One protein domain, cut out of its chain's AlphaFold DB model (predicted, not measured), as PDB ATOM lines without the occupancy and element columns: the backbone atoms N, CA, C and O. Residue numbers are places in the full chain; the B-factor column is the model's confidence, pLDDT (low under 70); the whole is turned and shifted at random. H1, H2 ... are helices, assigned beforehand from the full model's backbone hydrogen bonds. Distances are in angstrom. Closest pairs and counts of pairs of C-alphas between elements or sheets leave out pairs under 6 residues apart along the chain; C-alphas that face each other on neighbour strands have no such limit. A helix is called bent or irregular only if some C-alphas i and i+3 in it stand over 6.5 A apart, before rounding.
ATOM      1  N   ASP A   9     140.567  84.872  88.556       75.56
ATOM      2  CA  ASP A   9     140.139  85.766  87.470       75.56
ATOM      3  C   ASP A   9     138.665  86.187  87.584       75.56
ATOM      4  O   ASP A   9     138.311  87.340  87.322       75.56
ATOM      5  N   ILE A  10     137.799  85.278  88.040       75.44
ATOM      6  CA  ILE A  10     136.373  85.562  88.268       75.44
ATOM      7  C   ILE A  10     136.232  86.559  89.422       75.44
ATOM      8  O   ILE A  10     135.442  87.505  89.352       75.44
ATOM      9  N   LEU A  11     137.041  86.387  90.472       76.94
ATOM     10  CA  LEU A  11     137.067  87.302  91.609       76.94
ATOM     11  C   LEU A  11     137.511  88.705  91.195       76.94
ATOM     12  O   LEU A  11     136.869  89.672  91.611       76.94
ATOM     13  N   LEU A  12     138.535  88.823  90.344       77.50
ATOM     14  CA  LEU A  12     139.024  90.113  89.858       77.50
ATOM     15  C   LEU A  12     137.943  90.875  89.080       77.50
ATOM     16  O   LEU A  12     137.712  92.051  89.351       77.50
ATOM     17  N   ASN A  13     137.247  90.204  88.159       74.44
ATOM     18  CA  ASN A  13     136.190  90.824  87.347       74.44
ATOM     19  C   ASN A  13     134.987  91.289  88.185       74.44
ATOM     20  O   ASN A  13     134.219  92.148  87.758       74.44
ATOM     21  N   SER A  14     134.837  90.743  89.393       75.00
ATOM     22  CA  SER A  14     133.782  91.105  90.342       75.00
ATOM     23  C   SER A  14     134.170  92.223  91.323       75.00
ATOM     24  O   SER A  14     133.388  92.530  92.231       75.00
ATOM     25  N   LEU A  15     135.373  92.801  91.203       75.69
ATOM     26  CA  LEU A  15     135.757  94.017  91.923       75.69
ATOM     27  C   LEU A  15     135.106  95.214  91.223       75.69
ATOM     28  O   LEU A  15     135.610  95.747  90.237       75.69
ATOM     29  N   THR A  16     133.934  95.608  91.708       64.50
ATOM     30  CA  THR A  16     133.205  96.768  91.199       64.50
ATOM     31  C   THR A  16     133.831  98.043  91.729       64.50
ATOM     32  O   THR A  16     133.971  98.180  92.937       64.50
ATOM     33  N   LYS A  17     134.144  98.999  90.844       59.00
ATOM     34  CA  LYS A  17     134.612 100.330  91.245       59.00
ATOM     35  C   LYS A  17     133.500 101.079  91.974       59.00
ATOM     36  O   LYS A  17     132.709 101.780  91.346       59.00
ATOM     37  N   ASP A  18     133.415 100.885  93.282       58.00
ATOM     38  CA  ASP A  18     132.408 101.542  94.096       58.00
ATOM     39  C   ASP A  18     132.713 103.046  94.193       58.00
ATOM     40  O   ASP A  18     133.865 103.476  94.087       58.00
ATOM     41  N   ARG A  19     131.687 103.889  94.372       56.00
ATOM     42  CA  ARG A  19     131.882 105.359  94.471       56.00
ATOM     43  C   ARG A  19     132.578 105.790  95.768       56.00
ATOM     44  O   ARG A  19     132.911 106.964  95.927       56.00
ATOM     45  N   ASN A  20     132.784 104.854  96.688       59.91
ATOM     46  CA  ASN A  20     133.462 105.080  97.950       59.91
ATOM     47  C   ASN A  20     134.980 105.088  97.731       59.91
ATOM     48  O   ASN A  20     135.529 104.238  97.039       59.91
ATOM     49  N   ASN A  21     135.686 106.038  98.354       67.12
ATOM     50  CA  ASN A  21     137.148 106.182  98.235       67.12
ATOM     51  C   ASN A  21     137.947 105.030  98.891       67.12
ATOM     52  O   ASN A  21     139.150 105.163  99.102       67.12
ATOM     53  N   TYR A  22     137.292 103.930  99.266       81.19
ATOM     54  CA  TYR A  22     137.869 102.806  99.994       81.19
ATOM     55  C   TYR A  22     137.279 101.495  99.495       81.19
ATOM     56  O   TYR A  22     136.098 101.434  99.158       81.19
ATOM     57  N   LEU A  23     138.102 100.449  99.512       85.88
ATOM     58  CA  LEU A  23     137.646  99.085  99.291       85.88
ATOM     59  C   LEU A  23     136.842  98.606 100.507       85.88
ATOM     60  O   LEU A  23     137.278  98.741 101.654       85.88
ATOM     61  N   SER A  24     135.677  98.030 100.248       85.88
ATOM     62  CA  SER A  24     134.829  97.359 101.227       85.88
ATOM     63  C   SER A  24     135.495  96.100 101.787       85.88
ATOM     64  O   SER A  24     136.396  95.506 101.192       85.88
ATOM     65  N   THR A  25     134.992  95.621 102.923       84.88
ATOM     66  CA  THR A  25     135.447  94.365 103.538       84.88
ATOM     67  C   THR A  25     135.284  93.167 102.598       84.88
ATOM     68  O   THR A  25     136.078  92.230 102.645       84.88
ATOM     69  N   ILE A  26     134.263  93.180 101.733       86.62
ATOM     70  CA  ILE A  26     134.027  92.112 100.753       86.62
ATOM     71  C   ILE A  26     135.093  92.160  99.655       86.62
ATOM     72  O   ILE A  26     135.668  91.126  99.324       86.62
ATOM     73  N   GLU A  27     135.399  93.343  99.121       89.00
ATOM     74  CA  GLU A  27     136.467  93.511  98.128       89.00
ATOM     75  C   GLU A  27     137.833  93.133  98.706       89.00
ATOM     76  O   GLU A  27     138.593  92.425  98.047       89.00
ATOM     77  N   TRP A  28     138.118  93.501  99.960       90.19
ATOM     78  CA  TRP A  28     139.342  93.083 100.650       90.19
ATOM     79  C   TRP A  28     139.438  91.571 100.821       90.19
ATOM     80  O   TRP A  28     140.506  91.007 100.596       90.19
ATOM     81  N   LYS A  29     138.333  90.888 101.147       88.38
ATOM     82  CA  LYS A  29     138.316  89.419 101.180       88.38
ATOM     83  C   LYS A  29     138.686  88.834  99.820       88.38
ATOM     84  O   LYS A  29     139.563  87.982  99.766       88.38
ATOM     85  N   LYS A  30     138.086  89.329  98.730       89.69
ATOM     86  CA  LYS A  30     138.402  88.877  97.362       89.69
ATOM     87  C   LYS A  30     139.867  89.129  97.003       89.69
ATOM     88  O   LYS A  30     140.528  88.243  96.476       89.69
ATOM     89  N   ILE A  31     140.377  90.319  97.314       90.62
ATOM     90  CA  ILE A  31     141.776  90.700  97.087       90.62
ATOM     91  C   ILE A  31     142.721  89.776  97.844       90.62
ATOM     92  O   ILE A  31     143.665  89.270  97.250       90.62
ATOM     93  N   ASN A  32     142.448  89.509  99.118       90.25
ATOM     94  CA  ASN A  32     143.281  88.630  99.931       90.25
ATOM     95  C   ASN A  32     143.223  87.185  99.424       90.25
ATOM     96  O   ASN A  32     144.252  86.519  99.379       90.25
ATOM     97  N   THR A  33     142.056  86.720  98.964       89.12
ATOM     98  CA  THR A  33     141.944  85.423  98.284       89.12
ATOM     99  C   THR A  33     142.828  85.381  97.044       89.12
ATOM    100  O   THR A  33     143.598  84.441  96.910       89.12
ATOM    101  N   ILE A  34     142.784  86.400  96.180       88.94
ATOM    102  CA  ILE A  34     143.627  86.453  94.979       88.94
ATOM    103  C   ILE A  34     145.114  86.492  95.357       88.94
ATOM    104  O   ILE A  34     145.889  85.708  94.825       88.94
ATOM    105  N   LEU A  35     145.528  87.356  96.287       88.12
ATOM    106  CA  LEU A  35     146.942  87.523  96.653       88.12
ATOM    107  C   LEU A  35     147.565  86.281  97.310       88.12
ATOM    108  O   LEU A  35     148.784  86.130  97.260       88.12
ATOM    109  N   ASN A  36     146.751  85.416  97.920       86.75
ATOM    110  CA  ASN A  36     147.208  84.199  98.593       86.75
ATOM    111  C   ASN A  36     146.947  82.913  97.794       86.75
ATOM    112  O   ASN A  36     147.305  81.836  98.265       86.75
ATOM    113  N   HIS A  37     146.283  82.984  96.637       86.06
ATOM    114  CA  HIS A  37     145.954  81.787  95.865       86.06
ATOM    115  C   HIS A  37     147.196  81.243  95.148       86.06
ATOM    116  O   HIS A  37     147.895  81.984  94.460       86.06
ATOM    117  N   ASN A  38     147.438  79.934  95.256       77.81
ATOM    118  CA  ASN A  38     148.632  79.283  94.700       77.81
ATOM    119  C   ASN A  38     148.730  79.387  93.166       77.81
ATOM    120  O   ASN A  38     149.825  79.342  92.617       77.81
ATOM    121  N   GLU A  39     147.595  79.531  92.481       81.31
ATOM    122  CA  GLU A  39     147.526  79.661  91.016       81.31
ATOM    123  C   GLU A  39     147.525  81.120  90.529       81.31
ATOM    124  O   GLU A  39     147.387  81.378  89.335       81.31
ATOM    125  N   SER A  40     147.645  82.098  91.430       83.12
ATOM    126  CA  SER A  40     147.632  83.500  91.023       83.12
ATOM    127  C   SER A  40     148.894  83.874  90.258       83.12
ATOM    128  O   SER A  40     150.013  83.809  90.772       83.12
ATOM    129  N   SER A  41     148.705  84.329  89.021       88.06
ATOM    130  CA  SER A  41     149.808  84.770  88.177       88.06
ATOM    131  C   SER A  41     150.412  86.102  88.658       88.06
ATOM    132  O   SER A  41     149.715  86.944  89.248       88.06
ATOM    133  N   PRO A  42     151.700  86.363  88.366       88.56
ATOM    134  CA  PRO A  42     152.327  87.659  88.625       88.56
ATOM    135  C   PRO A  42     151.565  88.839  87.998       88.56
ATOM    136  O   PRO A  42     151.466  89.918  88.591       88.56
ATOM    137  N   GLU A  43     150.983  88.642  86.815       89.19
ATOM    138  CA  GLU A  43     150.156  89.624  86.116       89.19
ATOM    139  C   GLU A  43     148.886  89.944  86.905       89.19
ATOM    140  O   GLU A  43     148.495  91.112  87.008       89.19
ATOM    141  N   LEU A  44     148.256  88.925  87.495       88.75
ATOM    142  CA  LEU A  44     147.067  89.094  88.318       88.75
ATOM    143  C   LEU A  44     147.391  89.860  89.604       88.75
ATOM    144  O   LEU A  44     146.701  90.826  89.941       88.75
ATOM    145  N   HIS A  45     148.503  89.521  90.261       89.69
ATOM    146  CA  HIS A  45     149.007  90.272  91.414       89.69
ATOM    147  C   HIS A  45     149.254  91.740  91.065       89.69
ATOM    148  O   HIS A  45     148.870  92.637  91.816       89.69
ATOM    149  N   LYS A  46     149.850  92.013  89.899       90.81
ATOM    150  CA  LYS A  46     150.072  93.379  89.415       90.81
ATOM    151  C   LYS A  46     148.755  94.132  89.204       90.81
ATOM    152  O   LYS A  46     148.653  95.289  89.613       90.81
ATOM    153  N   LYS A  47     147.737  93.492  88.617       91.56
ATOM    154  CA  LYS A  47     146.400  94.091  88.442       91.56
ATOM    155  C   LYS A  47     145.759  94.432  89.787       91.56
ATOM    156  O   LYS A  47     145.320  95.564  89.966       91.56
ATOM    157  N   VAL A  48     145.776  93.507  90.746       91.88
ATOM    158  CA  VAL A  48     145.240  93.736  92.099       91.88
ATOM    159  C   VAL A  48     145.966  94.884  92.800       91.88
ATOM    160  O   VAL A  48     145.324  95.797  93.315       91.88
ATOM    161  N   LYS A  49     147.302  94.904  92.762       92.75
ATOM    162  CA  LYS A  49     148.101  95.990  93.352       92.75
ATOM    163  C   LYS A  49     147.772  97.352  92.733       92.75
ATOM    164  O   LYS A  49     147.669  98.340  93.457       92.75
ATOM    165  N   ASN A  50     147.537  97.407  91.421       92.31
ATOM    166  CA  ASN A  50     147.094  98.629  90.746       92.31
ATOM    167  C   ASN A  50     145.683  99.057  91.171       92.31
ATOM    168  O   ASN A  50     145.437 100.250  91.334       92.31
ATOM    169  N   ILE A  51     144.763  98.108  91.377       91.56
ATOM    170  CA  ILE A  51     143.425  98.406  91.906       91.56
ATOM    171  C   ILE A  51     143.548  99.045  93.290       91.56
ATOM    172  O   ILE A  51     143.018 100.135  93.495       91.56
ATOM    173  N   ILE A  52     144.309  98.432  94.202       93.25
ATOM    174  CA  ILE A  52     144.538  98.987  95.545       93.25
ATOM    175  C   ILE A  52     145.120 100.403  95.437       93.25
ATOM    176  O   ILE A  52     144.607 101.326  96.065       93.25
ATOM    177  N   TYR A  53     146.137 100.609  94.593       94.56
ATOM    178  CA  TYR A  53     146.730 101.933  94.392       94.56
ATOM    179  C   TYR A  53     145.678 102.973  93.980       94.56
ATOM    180  O   TYR A  53     145.578 104.025  94.606       94.56
ATOM    181  N   ASN A  54     144.843 102.660  92.989       91.69
ATOM    182  CA  ASN A  54     143.846 103.590  92.459       91.69
ATOM    183  C   ASN A  54     142.772 103.983  93.485       91.69
ATOM    184  O   ASN A  54     142.306 105.122  93.470       91.69
ATOM    185  N   TYR A  55     142.371 103.065  94.369       91.81
ATOM    186  CA  TYR A  55     141.422 103.377  95.442       91.81
ATOM    187  C   TYR A  55     142.057 104.266  96.514       91.81
ATOM    188  O   TYR A  55     141.450 105.232  96.970       91.81
ATOM    189  N   TYR A  56     143.299 103.966  96.894       94.00
ATOM    190  CA  TYR A  56     143.948 104.601  98.038       94.00
ATOM    191  C   TYR A  56     144.820 105.812  97.682       94.00
ATOM    192  O   TYR A  56     145.329 106.463  98.591       94.00
ATOM    193  N   GLU A  57     144.969 106.178  96.408       94.50
ATOM    194  CA  GLU A  57     145.815 107.299  95.970       94.50
ATOM    195  C   GLU A  57     145.420 108.630  96.632       94.50
ATOM    196  O   GLU A  57     146.252 109.313  97.242       94.50
ATOM    197  N   LYS A  58     144.131 108.991  96.570       93.31
ATOM    198  CA  LYS A  58     143.617 110.225  97.193       93.31
ATOM    199  C   LYS A  58     143.747 110.187  98.714       93.31
ATOM    200  O   LYS A  58     144.118 111.188  99.330       93.31
ATOM    201  N   TRP A  59     143.458 109.034  99.314       95.12
ATOM    202  CA  TRP A  59     143.591 108.828 100.754       95.12
ATOM    203  C   TRP A  59     145.042 108.981 101.221       95.12
ATOM    204  O   TRP A  59     145.296 109.660 102.217       95.12
ATOM    205  N   ALA A  60     145.999 108.401 100.495       96.69
ATOM    206  CA  ALA A  60     147.411 108.476 100.837       96.69
ATOM    207  C   ALA A  60     147.886 109.928 100.837       96.69
ATOM    208  O   ALA A  60     148.552 110.378 101.771       96.69
ATOM    209  N   PHE A  61     147.466 110.695  99.830       96.31
ATOM    210  CA  PHE A  61     147.772 112.113  99.773       96.31
ATOM    211  C   PHE A  61     147.135 112.908 100.929       96.31
ATOM    212  O   PHE A  61     147.818 113.696 101.587       96.31
ATOM    213  N   SER A  62     145.859 112.661 101.248       95.88
ATOM    214  CA  SER A  62     145.191 113.281 102.405       95.88
ATOM    215  C   SER A  62     145.886 112.944 103.733       95.88
ATOM    216  O   SER A  62     146.001 113.789 104.626       95.88
ATOM    217  N   THR A  63     146.394 111.718 103.862       95.56
ATOM    218  CA  THR A  63     147.176 111.263 105.018       95.56
ATOM    219  C   THR A  63     148.483 112.045 105.134       95.56
ATOM    220  O   THR A  63     148.751 112.636 106.181       95.56
ATOM    221  N   ALA A  64     149.261 112.152 104.053       96.00
ATOM    222  CA  ALA A  64     150.495 112.938 104.036       96.00
ATOM    223  C   ALA A  64     150.249 114.425 104.343       96.00
ATOM    224  O   ALA A  64     151.003 115.046 105.093       96.00
ATOM    225  N   TYR A  65     149.151 114.991 103.836       95.38
ATOM    226  CA  TYR A  65     148.734 116.354 104.164       95.38
ATOM    227  C   TYR A  65     148.433 116.534 105.656       95.38
ATOM    228  O   TYR A  65     148.837 117.527 106.266       95.38
ATOM    229  N   SER A  66     147.783 115.547 106.271       94.94
ATOM    230  CA  SER A  66     147.482 115.553 107.705       94.94
ATOM    231  C   SER A  66     148.761 115.474 108.549       94.94
ATOM    232  O   SER A  66     148.893 116.204 109.532       94.94
ATOM    233  N   ILE A  67     149.741 114.668 108.123       93.00
ATOM    234  CA  ILE A  67     151.079 114.603 108.735       93.00
ATOM    235  C   ILE A  67     151.780 115.961 108.620       93.00
ATOM    236  O   ILE A  67     152.215 116.506 109.634       93.00
ATOM    237  N   LYS A  68     151.813 116.569 107.426       92.44
ATOM    238  CA  LYS A  68     152.385 117.911 107.226       92.44
ATOM    239  C   LYS A  68     151.738 118.955 108.135       92.44
ATOM    240  O   LYS A  68     152.440 119.794 108.686       92.44
ATOM    241  N   LYS A  69     150.413 118.920 108.302       92.50
ATOM    242  CA  LYS A  69     149.697 119.845 109.192       92.50
ATOM    243  C   LYS A  69     150.086 119.633 110.659       92.50
ATOM    244  O   LYS A  69     150.255 120.608 111.385       92.50
ATOM    245  N   LYS A  70     150.249 118.375 111.081       91.38
ATOM    246  CA  LYS A  70     150.678 118.016 112.441       91.38
ATOM    247  C   LYS A  70     152.108 118.488 112.740       91.38
ATOM    248  O   LYS A  70     152.342 119.022 113.819       91.38
ATOM    249  N   TYR A  71     153.023 118.356 111.780       89.06
ATOM    250  CA  TYR A  71     154.441 118.732 111.897       89.06
ATOM    251  C   TYR A  71     154.776 119.959 111.041       89.06
ATOM    252  O   TYR A  71     155.742 119.983 110.280       89.06
ATOM    253  N   TRP A  72     153.925 120.988 111.101       88.44
ATOM    254  CA  TRP A  72     154.003 122.103 110.150       88.44
ATOM    255  C   TRP A  72     155.356 122.827 110.186       88.44
ATOM    256  O   TRP A  72     155.825 123.298 109.148       88.44
ATOM    257  N   LYS A  73     155.980 122.926 111.370       86.94
ATOM    258  CA  LYS A  73     157.244 123.650 111.568       86.94
ATOM    259  C   LYS A  73     158.380 122.945 110.836       86.94
ATOM    260  O   LYS A  73     159.201 123.599 110.199       86.94
ATOM    261  N   GLU A  74     158.389 121.624 110.912       84.88
ATOM    262  CA  GLU A  74     159.373 120.730 110.324       84.88
ATOM    263  C   GLU A  74     159.125 120.556 108.818       84.88
ATOM    264  O   GLU A  74     160.056 120.592 108.017       84.88
ATOM    265  N   CYS A  75     157.859 120.464 108.404       85.88
ATOM    266  CA  CYS A  75     157.456 120.276 107.010       85.88
ATOM    267  C   CYS A  75     157.330 121.574 106.198       85.88
ATOM    268  O   CYS A  75     156.884 121.527 105.048       85.88
ATOM    269  N   ARG A  76     157.665 122.744 106.761       85.31
ATOM    270  CA  ARG A  76     157.405 124.052 106.128       85.31
ATOM    271  C   ARG A  76     157.996 124.174 104.720       85.31
ATOM    272  O   ARG A  76     157.408 124.835 103.870       85.31
ATOM    273  N   LEU A  77     159.146 123.544 104.489       86.75
ATOM    274  CA  LEU A  77     159.879 123.596 103.221       86.75
ATOM    275  C   LEU A  77     159.416 122.558 102.193       86.75
ATOM    276  O   LEU A  77     159.868 122.608 101.053       86.75
ATOM    277  N   ILE A  78     158.554 121.616 102.582       88.69
ATOM    278  CA  ILE A  78     158.065 120.575 101.677       88.69
ATOM    279  C   ILE A  78     156.978 121.177 100.799       88.69
ATOM    280  O   ILE A  78     155.927 121.606 101.293       88.69
ATOM    281  N   GLN A  79     157.219 121.197  99.492       91.38
ATOM    282  CA  GLN A  79     156.231 121.671  98.528       91.38
ATOM    283  C   GLN A  79     155.077 120.675  98.380       91.38
ATOM    284  O   GLN A  79     155.155 119.522  98.797       91.38
ATOM    285  N   TYR A  80     153.960 121.126  97.813       91.50
ATOM    286  CA  TYR A  80     152.766 120.290  97.684       91.50
ATOM    287  C   TYR A  80     152.998 119.078  96.769       91.50
ATOM    288  O   TYR A  80     152.576 117.972  97.102       91.50
ATOM    289  N   ASP A  81     153.720 119.258  95.662       93.62
ATOM    290  CA  ASP A  81     154.024 118.163  94.736       93.62
ATOM    291  C   ASP A  81     155.073 117.193  95.296       93.62
ATOM    292  O   ASP A  81     154.937 115.984  95.124       93.62
ATOM    293  N   GLU A  82     156.044 117.684  96.076       93.00
ATOM    294  CA  GLU A  82     156.946 116.818  96.851       93.00
ATOM    295  C   GLU A  82     156.168 115.984  97.880       93.00
ATOM    296  O   GLU A  82     156.409 114.789  98.034       93.00
ATOM    297  N   LEU A  83     155.185 116.586  98.557       94.75
ATOM    298  CA  LEU A  83     154.347 115.875  99.520       94.75
ATOM    299  C   LEU A  83     153.515 114.771  98.856       94.75
ATOM    300  O   LEU A  83     153.394 113.681  99.417       94.75
ATOM    301  N   LYS A  84     152.962 115.033  97.662       96.19
ATOM    302  CA  LYS A  84     152.298 114.001  96.848       96.19
ATOM    303  C   LYS A  84     153.249 112.862  96.528       96.19
ATOM    304  O   LYS A  84     152.879 111.706  96.700       96.19
ATOM    305  N   LEU A  85     154.472 113.181  96.104       96.19
ATOM    306  CA  LEU A  85     155.467 112.173  95.767       96.19
ATOM    307  C   LEU A  85     155.755 111.251  96.961       96.19
ATOM    308  O   LEU A  85     155.670 110.034  96.809       96.19
ATOM    309  N   TYR A  86     156.002 111.804  98.153       95.81
ATOM    310  CA  TYR A  86     156.207 110.996  99.363       95.81
ATOM    311  C   TYR A  86     154.988 110.132  99.698       95.81
ATOM    312  O   TYR A  86     155.137 108.949 100.005       95.81
ATOM    313  N   ALA A  87     153.779 110.685  99.570       97.19
ATOM    314  CA  ALA A  87     152.545 109.935  99.784       97.19
ATOM    315  C   ALA A  87     152.429 108.728  98.839       97.19
ATOM    316  O   ALA A  87     152.130 107.617  99.277       97.19
ATOM    317  N   TYR A  88     152.688 108.932  97.547       97.56
ATOM    318  CA  TYR A  88     152.564 107.893  96.526       97.56
ATOM    319  C   TYR A  88     153.665 106.840  96.627       97.56
ATOM    320  O   TYR A  88     153.392 105.655  96.430       97.56
ATOM    321  N   ILE A  89     154.890 107.239  96.978       97.44
ATOM    322  CA  ILE A  89     155.976 106.294  97.258       97.44
ATOM    323  C   ILE A  89     155.619 105.442  98.479       97.44
ATOM    324  O   ILE A  89     155.729 104.219  98.405       97.44
ATOM    325  N   GLY A  90     155.134 106.057  99.561       97.38
ATOM    326  CA  GLY A  90     154.719 105.344 100.769       97.38
ATOM    327  C   GLY A  90     153.600 104.344 100.488       97.38
ATOM    328  O   GLY A  90     153.701 103.177 100.867       97.38
ATOM    329  N   LEU A  91     152.581 104.758  99.727       97.81
ATOM    330  CA  LEU A  91     151.500 103.872  99.294       97.81
ATOM    331  C   LEU A  91     152.010 102.718  98.418       97.81
ATOM    332  O   LEU A  91     151.625 101.570  98.615       97.81
ATOM    333  N   ARG A  92     152.896 102.981  97.452       97.25
ATOM    334  CA  ARG A  92     153.469 101.908  96.625       97.25
ATOM    335  C   ARG A  92     154.281 100.927  97.458       97.25
ATOM    336  O   ARG A  92     154.140  99.721  97.273       97.25
ATOM    337  N   LYS A  93     155.109 101.422  98.381       96.94
ATOM    338  CA  LYS A  93     155.909 100.579  99.277       96.94
ATOM    339  C   LYS A  93     155.020  99.711 100.163       96.94
ATOM    340  O   LYS A  93     155.306  98.522 100.285       96.94
ATOM    341  N   SER A  94     153.933 100.247 100.719       96.75
ATOM    342  CA  SER A  94     153.009  99.436 101.515       96.75
ATOM    343  C   SER A  94     152.304  98.375 100.670       96.75
ATOM    344  O   SER A  94     152.256  97.224 101.080       96.75
ATOM    345  N   ILE A  95     151.845  98.698  99.457       95.62
ATOM    346  CA  ILE A  95     151.215  97.724  98.543       95.62
ATOM    347  C   ILE A  95     152.187  96.610  98.136       95.62
ATOM    348  O   ILE A  95     151.796  95.450  98.006       95.62
ATOM    349  N   LEU A  96     153.458  96.944  97.903       93.44
ATOM    350  CA  LEU A  96     154.466  95.960  97.511       93.44
ATOM    351  C   LEU A  96     154.783  94.971  98.634       93.44
ATOM    352  O   LEU A  96     154.946  93.790  98.335       93.44
ATOM    353  N   ASN A  97     154.834  95.455  99.878       92.31
ATOM    354  CA  ASN A  97     155.190  94.673 101.064       92.31
ATOM    355  C   ASN A  97     153.980  94.100 101.821       92.31
ATOM    356  O   ASN A  97     154.159  93.420 102.829       92.31
ATOM    357  N   TYR A  98     152.757  94.378 101.363       91.88
ATOM    358  CA  TYR A  98     151.544  93.913 102.020       91.88
ATOM    359  C   TYR A  98     151.442  92.385 101.973       91.88
ATOM    360  O   TYR A  98     151.349  91.786 100.902       91.88
ATOM    361  N   ASP A  99     151.419  91.779 103.158       87.25
ATOM    362  CA  ASP A  99     151.167  90.359 103.379       87.25
ATOM    363  C   ASP A  99     149.809  90.197 104.067       87.25
ATOM    364  O   ASP A  99     149.639  90.500 105.255       87.25
ATOM    365  N   SER A 100     148.829  89.722 103.301       82.62
ATOM    366  CA  SER A 100     147.445  89.624 103.765       82.62
ATOM    367  C   SER A 100     147.217  88.539 104.826       82.62
ATOM    368  O   SER A 100     146.196  88.572 105.509       82.62
ATOM    369  N   ASN A 101     148.172  87.623 105.032       83.44
ATOM    370  CA  ASN A 101     148.096  86.620 106.100       83.44
ATOM    371  C   ASN A 101     148.497  87.187 107.468       83.44
ATOM    372  O   ASN A 101     148.117  86.640 108.502       83.44
ATOM    373  N   LYS A 102     149.277  88.274 107.487       79.81
ATOM    374  CA  LYS A 102     149.806  88.881 108.720       79.81
ATOM    375  C   LYS A 102     149.082  90.161 109.119       79.81
ATOM    376  O   LYS A 102     149.154  90.566 110.276       79.81
ATOM    377  N   ILE A 103     148.428  90.826 108.168       79.81
ATOM    378  CA  ILE A 103     147.916  92.187 108.345       79.81
ATOM    379  C   ILE A 103     146.404  92.211 108.131       79.81
ATOM    380  O   ILE A 103     145.918  92.013 107.017       79.81
ATOM    381  N   SER A 104     145.665  92.538 109.193       74.44
ATOM    382  CA  SER A 104     144.199  92.598 109.181       74.44
ATOM    383  C   SER A 104     143.636  93.846 108.493       74.44
ATOM    384  O   SER A 104     142.616  93.753 107.817       74.44
ATOM    385  N   ILE A 105     144.287  95.007 108.646       87.38
ATOM    386  CA  ILE A 105     143.807  96.293 108.119       87.38
ATOM    387  C   ILE A 105     144.915  96.965 107.305       87.38
ATOM    388  O   ILE A 105     145.942  97.389 107.839       87.38
ATOM    389  N   PHE A 106     144.694  97.087 105.994       91.38
ATOM    390  CA  PHE A 106     145.673  97.667 105.072       91.38
ATOM    391  C   PHE A 106     145.996  99.133 105.381       91.38
ATOM    392  O   PHE A 106     147.159  99.520 105.315       91.38
ATOM    393  N   THR A 107     145.001  99.955 105.731       92.00
ATOM    394  CA  THR A 107     145.209 101.392 105.979       92.00
ATOM    395  C   THR A 107     146.148 101.646 107.147       92.00
ATOM    396  O   THR A 107     147.069 102.448 107.018       92.00
ATOM    397  N   ASP A 108     145.975 100.928 108.255       90.75
ATOM    398  CA  ASP A 108     146.796 101.093 109.461       90.75
ATOM    399  C   ASP A 108     148.248 100.700 109.200       90.75
ATOM    400  O   ASP A 108     149.192 101.340 109.670       90.75
ATOM    401  N   TYR A 109     148.432  99.660 108.390       93.62
ATOM    402  CA  TYR A 109     149.739  99.245 107.914       93.62
ATOM    403  C   TYR A 109     150.356 100.274 106.956       93.62
ATOM    404  O   TYR A 109     151.504 100.681 107.135       93.62
ATOM    405  N   ALA A 110     149.591 100.748 105.972       95.50
ATOM    406  CA  ALA A 110     150.057 101.679 104.951       95.50
ATOM    407  C   ALA A 110     150.390 103.074 105.502       95.50
ATOM    408  O   ALA A 110     151.305 103.719 104.991       95.50
ATOM    409  N   ILE A 111     149.711 103.521 106.565       95.50
ATOM    410  CA  ILE A 111     150.013 104.793 107.242       95.50
ATOM    411  C   ILE A 111     151.476 104.847 107.685       95.50
ATOM    412  O   ILE A 111     152.096 105.899 107.541       95.50
ATOM    413  N   LYS A 112     152.042 103.736 108.174       95.12
ATOM    414  CA  LYS A 112     153.442 103.684 108.629       95.12
ATOM    415  C   LYS A 112     154.406 104.009 107.489       95.12
ATOM    416  O   LYS A 112     155.233 104.897 107.627       95.12
ATOM    417  N   TYR A 113     154.210 103.390 106.327       96.88
ATOM    418  CA  TYR A 113     155.028 103.659 105.143       96.88
ATOM    419  C   TYR A 113     154.885 105.100 104.647       96.88
ATOM    420  O   TYR A 113     155.874 105.729 104.291       96.88
ATOM    421  N   ILE A 114     153.664 105.643 104.623       96.69
ATOM    422  CA  ILE A 114     153.445 107.044 104.230       96.69
ATOM    423  C   ILE A 114     154.148 107.985 105.211       96.69
ATOM    424  O   ILE A 114     154.775 108.958 104.793       96.69
ATOM    425  N   TYR A 115     154.062 107.691 106.505       94.88
ATOM    426  CA  TYR A 115     154.731 108.459 107.541       94.88
ATOM    427  C   TYR A 115     156.247 108.438 107.370       94.88
ATOM    428  O   TYR A 115     156.862 109.504 107.357       94.88
ATOM    429  N   ASP A 116     156.829 107.256 107.177       94.00
ATOM    430  CA  ASP A 116     158.269 107.083 107.008       94.00
ATOM    431  C   ASP A 116     158.788 107.855 105.790       94.00
ATOM    432  O   ASP A 116     159.785 108.565 105.895       94.00
ATOM    433  N   GLU A 117     158.091 107.814 104.650       95.00
ATOM    434  CA  GLU A 117     158.509 108.571 103.462       95.00
ATOM    435  C   GLU A 117     158.408 110.085 103.660       95.00
ATOM    436  O   GLU A 117     159.318 110.821 103.271       95.00
ATOM    437  N   VAL A 118     157.334 110.570 104.291       92.44
ATOM    438  CA  VAL A 118     157.202 112.001 104.600       92.44
ATOM    439  C   VAL A 118     158.302 112.431 105.572       92.44
ATOM    440  O   VAL A 118     158.924 113.470 105.360       92.44
ATOM    441  N   TYR A 119     158.587 111.628 106.597       90.06
ATOM    442  CA  TYR A 119     159.629 111.912 107.580       90.06
ATOM    443  C   TYR A 119     161.032 111.904 106.962       90.06
ATOM    444  O   TYR A 119     161.815 112.831 107.184       90.06
ATOM    445  N   ASN A 120     161.325 110.931 106.099       87.31
ATOM    446  CA  ASN A 120     162.563 110.874 105.324       87.31
ATOM    447  C   ASN A 120     162.715 112.078 104.384       87.31
ATOM    448  O   ASN A 120     163.831 112.521 104.136       87.31
ATOM    449  N   GLY A 121     161.615 112.660 103.901       84.06
ATOM    450  CA  GLY A 121     161.637 113.920 103.155       84.06
ATOM    451  C   GLY A 121     161.985 115.152 104.003       84.06
ATOM    452  O   GLY A 121     162.533 116.130 103.486       84.06
ATOM    453  N   ILE A 122     161.686 115.116 105.306       79.94
ATOM    454  CA  ILE A 122     161.964 116.196 106.269       79.94
ATOM    455  C   ILE A 122     163.420 116.143 106.747       79.94
ATOM    456  O   ILE A 122     164.104 117.168 106.769       79.94
ATOM    457  N   TYR A 123     163.886 114.960 107.157       71.69
ATOM    458  CA  TYR A 123     165.099 114.796 107.965       71.69
ATOM    459  C   TYR A 123     166.388 115.340 107.313       71.69
ATOM    460  O   TYR A 123     167.096 116.116 107.964       71.69
ATOM    461  N   PRO A 124     166.677 115.078 106.020       67.81
ATOM    462  CA  PRO A 124     167.836 115.659 105.346       67.81
ATOM    463  C   PRO A 124     167.786 117.190 105.353       67.81
ATOM    464  O   PRO A 124     168.787 117.854 105.605       67.81
ATOM    465  N   ARG A 125     166.603 117.777 105.139       62.03
ATOM    466  CA  ARG A 125     166.424 119.235 105.054       62.03
ATOM    467  C   ARG A 125     166.556 119.912 106.412       62.03
ATOM    468  O   ARG A 125     167.087 121.019 106.487       62.03
ATOM    469  N   TYR A 126     166.112 119.242 107.475       59.03
ATOM    470  CA  TYR A 126     166.314 119.708 108.842       59.03
ATOM    471  C   TYR A 126     167.809 119.800 109.177       59.03
ATOM    472  O   TYR A 126     168.268 120.866 109.586       59.03
ATOM    473  N   LEU A 127     168.578 118.742 108.887       60.12
ATOM    474  CA  LEU A 127     170.031 118.710 109.085       60.12
ATOM    475  C   LEU A 127     170.754 119.817 108.303       60.12
ATOM    476  O   LEU A 127     171.573 120.541 108.872       60.12
ATOM    477  N   PHE A 128     170.429 120.016 107.020       59.62
ATOM    478  CA  PHE A 128     171.034 121.091 106.222       59.62
ATOM    479  C   PHE A 128     170.727 122.486 106.780       59.62
ATOM    480  O   PHE A 128     171.614 123.339 106.854       59.62
ATOM    481  N   HIS A 129     169.486 122.729 107.204       58.66
ATOM    482  CA  HIS A 129     169.071 124.025 107.733       58.66
ATOM    483  C   HIS A 129     169.657 124.318 109.124       58.66
ATOM    484  O   HIS A 129     170.034 125.457 109.413       58.66
ATOM    485  N   GLU A 130     169.771 123.306 109.985       59.91
ATOM    486  CA  GLU A 130     170.402 123.433 111.299       59.91
ATOM    487  C   GLU A 130     171.909 123.700 111.174       59.91
ATOM    488  O   GLU A 130     172.427 124.636 111.792       59.91
ATOM    489  N   ASN A 131     172.585 122.988 110.267       58.28
ATOM    490  CA  ASN A 131     173.991 123.225 109.948       58.28
ATOM    491  C   ASN A 131     174.224 124.648 109.416       58.28
ATOM    492  O   ASN A 131     175.100 125.356 109.916       58.28
ATOM    493  N   HIS A 132     173.390 125.135 108.491       59.34
ATOM    494  CA  HIS A 132     173.487 126.512 107.987       59.34
ATOM    495  C   HIS A 132     173.253 127.576 109.069       59.34
ATOM    496  O   HIS A 132     173.967 128.581 109.119       59.34
ATOM    497  N   LYS A 133     172.281 127.371 109.968       57.69
ATOM    498  CA  LYS A 133     172.037 128.285 111.097       57.69
ATOM    499  C   LYS A 133     173.224 128.349 112.051       57.69
ATOM    500  O   LYS A 133     173.546 129.433 112.540       57.69
ATOM    501  N   ASN A 134     173.865 127.215 112.322       57.69
ATOM    502  CA  ASN A 134     175.038 127.160 113.189       57.69
ATOM    503  C   ASN A 134     176.239 127.873 112.547       57.69
ATOM    504  O   ASN A 134     176.904 128.662 113.219       57.69
ATOM    505  N   ILE A 135     176.439 127.709 111.236       58.69
ATOM    506  CA  ILE A 135     177.462 128.436 110.468       58.69
ATOM    507  C   ILE A 135     177.220 129.956 110.530       58.69
ATOM    508  O   ILE A 135     178.116 130.708 110.910       58.69
ATOM    509  N   LEU A 136     175.996 130.427 110.261       57.53
ATOM    510  CA  LEU A 136     175.657 131.860 110.303       57.53
ATOM    511  C   LEU A 136     175.803 132.477 111.704       57.53
ATOM    512  O   LEU A 136     176.311 133.591 111.848       57.53
ATOM    513  N   LYS A 137     175.410 131.752 112.761       59.28
ATOM    514  CA  LYS A 137     175.615 132.193 114.152       59.28
ATOM    515  C   LYS A 137     177.100 132.323 114.499       59.28
ATOM    516  O   LYS A 137     177.469 133.244 115.230       59.28
ATOM    517  N   ASN A 138     177.942 131.435 113.976       57.41
ATOM    518  CA  ASN A 138     179.384 131.479 114.200       57.41
ATOM    519  C   ASN A 138     180.036 132.651 113.452       57.41
ATOM    520  O   ASN A 138     180.817 133.382 114.059       57.41
ATOM    521  N   HIS A 139     179.637 132.927 112.206       54.88
ATOM    522  CA  HIS A 139     180.093 134.120 111.477       54.88
ATOM    523  C   HIS A 139     179.716 135.425 112.194       54.88
ATOM    524  O   HIS A 139     180.566 136.292 112.389       54.88
ATOM    525  N   HIS A 140     178.487 135.535 112.706       52.34
ATOM    526  CA  HIS A 140     178.051 136.741 113.413       52.34
ATOM    527  C   HIS A 140     178.761 136.952 114.769       52.34
ATOM    528  O   HIS A 140     178.945 138.089 115.211       52.34
ATOM    529  N   LYS A 141     179.211 135.876 115.437       55.84
ATOM    530  CA  LYS A 141     180.088 135.976 116.621       55.84
ATOM    531  C   LYS A 141     181.487 136.479 116.248       55.84
ATOM    532  O   LYS A 141     182.026 137.328 116.959       55.84
ATOM    533  N   ILE A 142     182.052 136.006 115.136       55.19
ATOM    534  CA  ILE A 142     183.374 136.427 114.645       55.19
ATOM    535  C   ILE A 142     183.365 137.919 114.261       55.19
ATOM    536  O   ILE A 142     184.284 138.653 114.630       55.19
ATOM    537  N   ASP A 143     182.298 138.408 113.624       52.75
ATOM    538  CA  ASP A 143     182.172 139.830 113.267       52.75
ATOM    539  C   ASP A 143     182.007 140.745 114.493       52.75
ATOM    540  O   ASP A 143     182.593 141.831 114.548       52.75
ATOM    541  N   LYS A 144     181.305 140.293 115.543       48.78
ATOM    542  CA  LYS A 144     181.230 141.024 116.825       48.78
ATOM    543  C   LYS A 144     182.585 141.119 117.536       48.78
ATOM    544  O   LYS A 144     182.866 142.145 118.158       48.78
ATOM    545  N   HIS A 145     183.442 140.101 117.427       46.66
ATOM    546  CA  HIS A 145     184.812 140.164 117.949       46.66
ATOM    547  C   HIS A 145     185.700 141.128 117.146       46.66
ATOM    548  O   HIS A 145     186.472 141.880 117.745       46.66
ATOM    549  N   LYS A 146     185.537 141.203 115.817       47.84
ATOM    550  CA  LYS A 146     186.259 142.175 114.974       47.84
ATOM    551  C   LYS A 146     185.832 143.627 115.232       47.84
ATOM    552  O   LYS A 146     186.679 144.518 115.194       47.84
ATOM    553  N   HIS A 147     184.563 143.883 115.559       43.47
ATOM    554  CA  HIS A 147     184.105 145.238 115.896       43.47
ATOM    555  C   HIS A 147     184.523 145.720 117.291       43.47
ATOM    556  O   HIS A 147     184.768 146.915 117.458       43.47
ATOM    557  N   LYS A 148     184.696 144.825 118.274       43.66
ATOM    558  CA  LYS A 148     185.215 145.208 119.602       43.66
ATOM    559  C   LYS A 148     186.692 145.622 119.590       43.66
ATOM    560  O   LYS A 148     187.088 146.435 120.417       43.66
TER     561      LYS A 148
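Overview. This is residues 9 to 148 of the 176 residues of an uncharacterized protein of viral metagenome (UniProt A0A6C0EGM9). A small helical body bears a long helical arm: H3b, H4 and H5a cross one another as its core, the hairpin of H2 and H3a with short H1 makes one end, and residues 127 to 148 of H5b stick out at the other. The printed part has 140 residues, with five named helices, H1 to H5 in order, and no named strand: all helix. It is only just extended, close to loose, with a radius of gyration of the C-alphas of 21.8 A; the arm makes much of the length in spans of 83 by 29 by 22 A.

Arrangement. H1, residues 9 to 13, touches residues 30 to 34 alone of H2, residues 25 to 36; the closest C-alphas, Leu 11 and Lys 30, are 6.1 A apart. H3, residues 42 to 70, was assigned as one helix by its hydrogen bonds but is bent, C-alphas 55 and 58 being 7.4 A apart; its arms H3a, 42 to 55, and H3b, 58 to 70, stand at a steep tilt of 54 degrees. H2 and H3a form a hairpin, opposite ways at a shallow tilt of 27 degrees, closest at C-alphas Leu 35 and His 45, 6.3 A. H4, residues 80 to 97, touches H3b, closest at C-alphas Phe 61 and Ala 87, 5.2 A. H5, residues 106 to 148, likewise one helix by its hydrogen bonds, is bent, with C-alphas 121 and 124 6.8 A apart. Its arm H5a, 106 to 121, touches H4 at a steep tilt of 47 degrees, closest at C-alphas Gly 90 and Ile 114, 4.1 A; H5b, 124 to 148, touches no helix. Every O i to N i+4 pair is within hydrogen-bond range in H1, H2, H3a, H3b, H4 and H5b, and 10 of 12 in H5a.

Along the chain. H1 begins at C-alpha 9 (140.139, 85.766, 87.470). H4 measures 26.0 A, H5a 22.9 A and H5b 37.1 A, ending at C-alpha 148 (185.215, 145.208, 119.602).

Size, cuts and confidence. C-alphas Ile 10 and Lys 148, the two farthest apart, are 83.2 A apart. The printed part has no cut, and the link H1 to H2 is long. Residues 16 to 21 and 124 to 148 are under pLDDT 70.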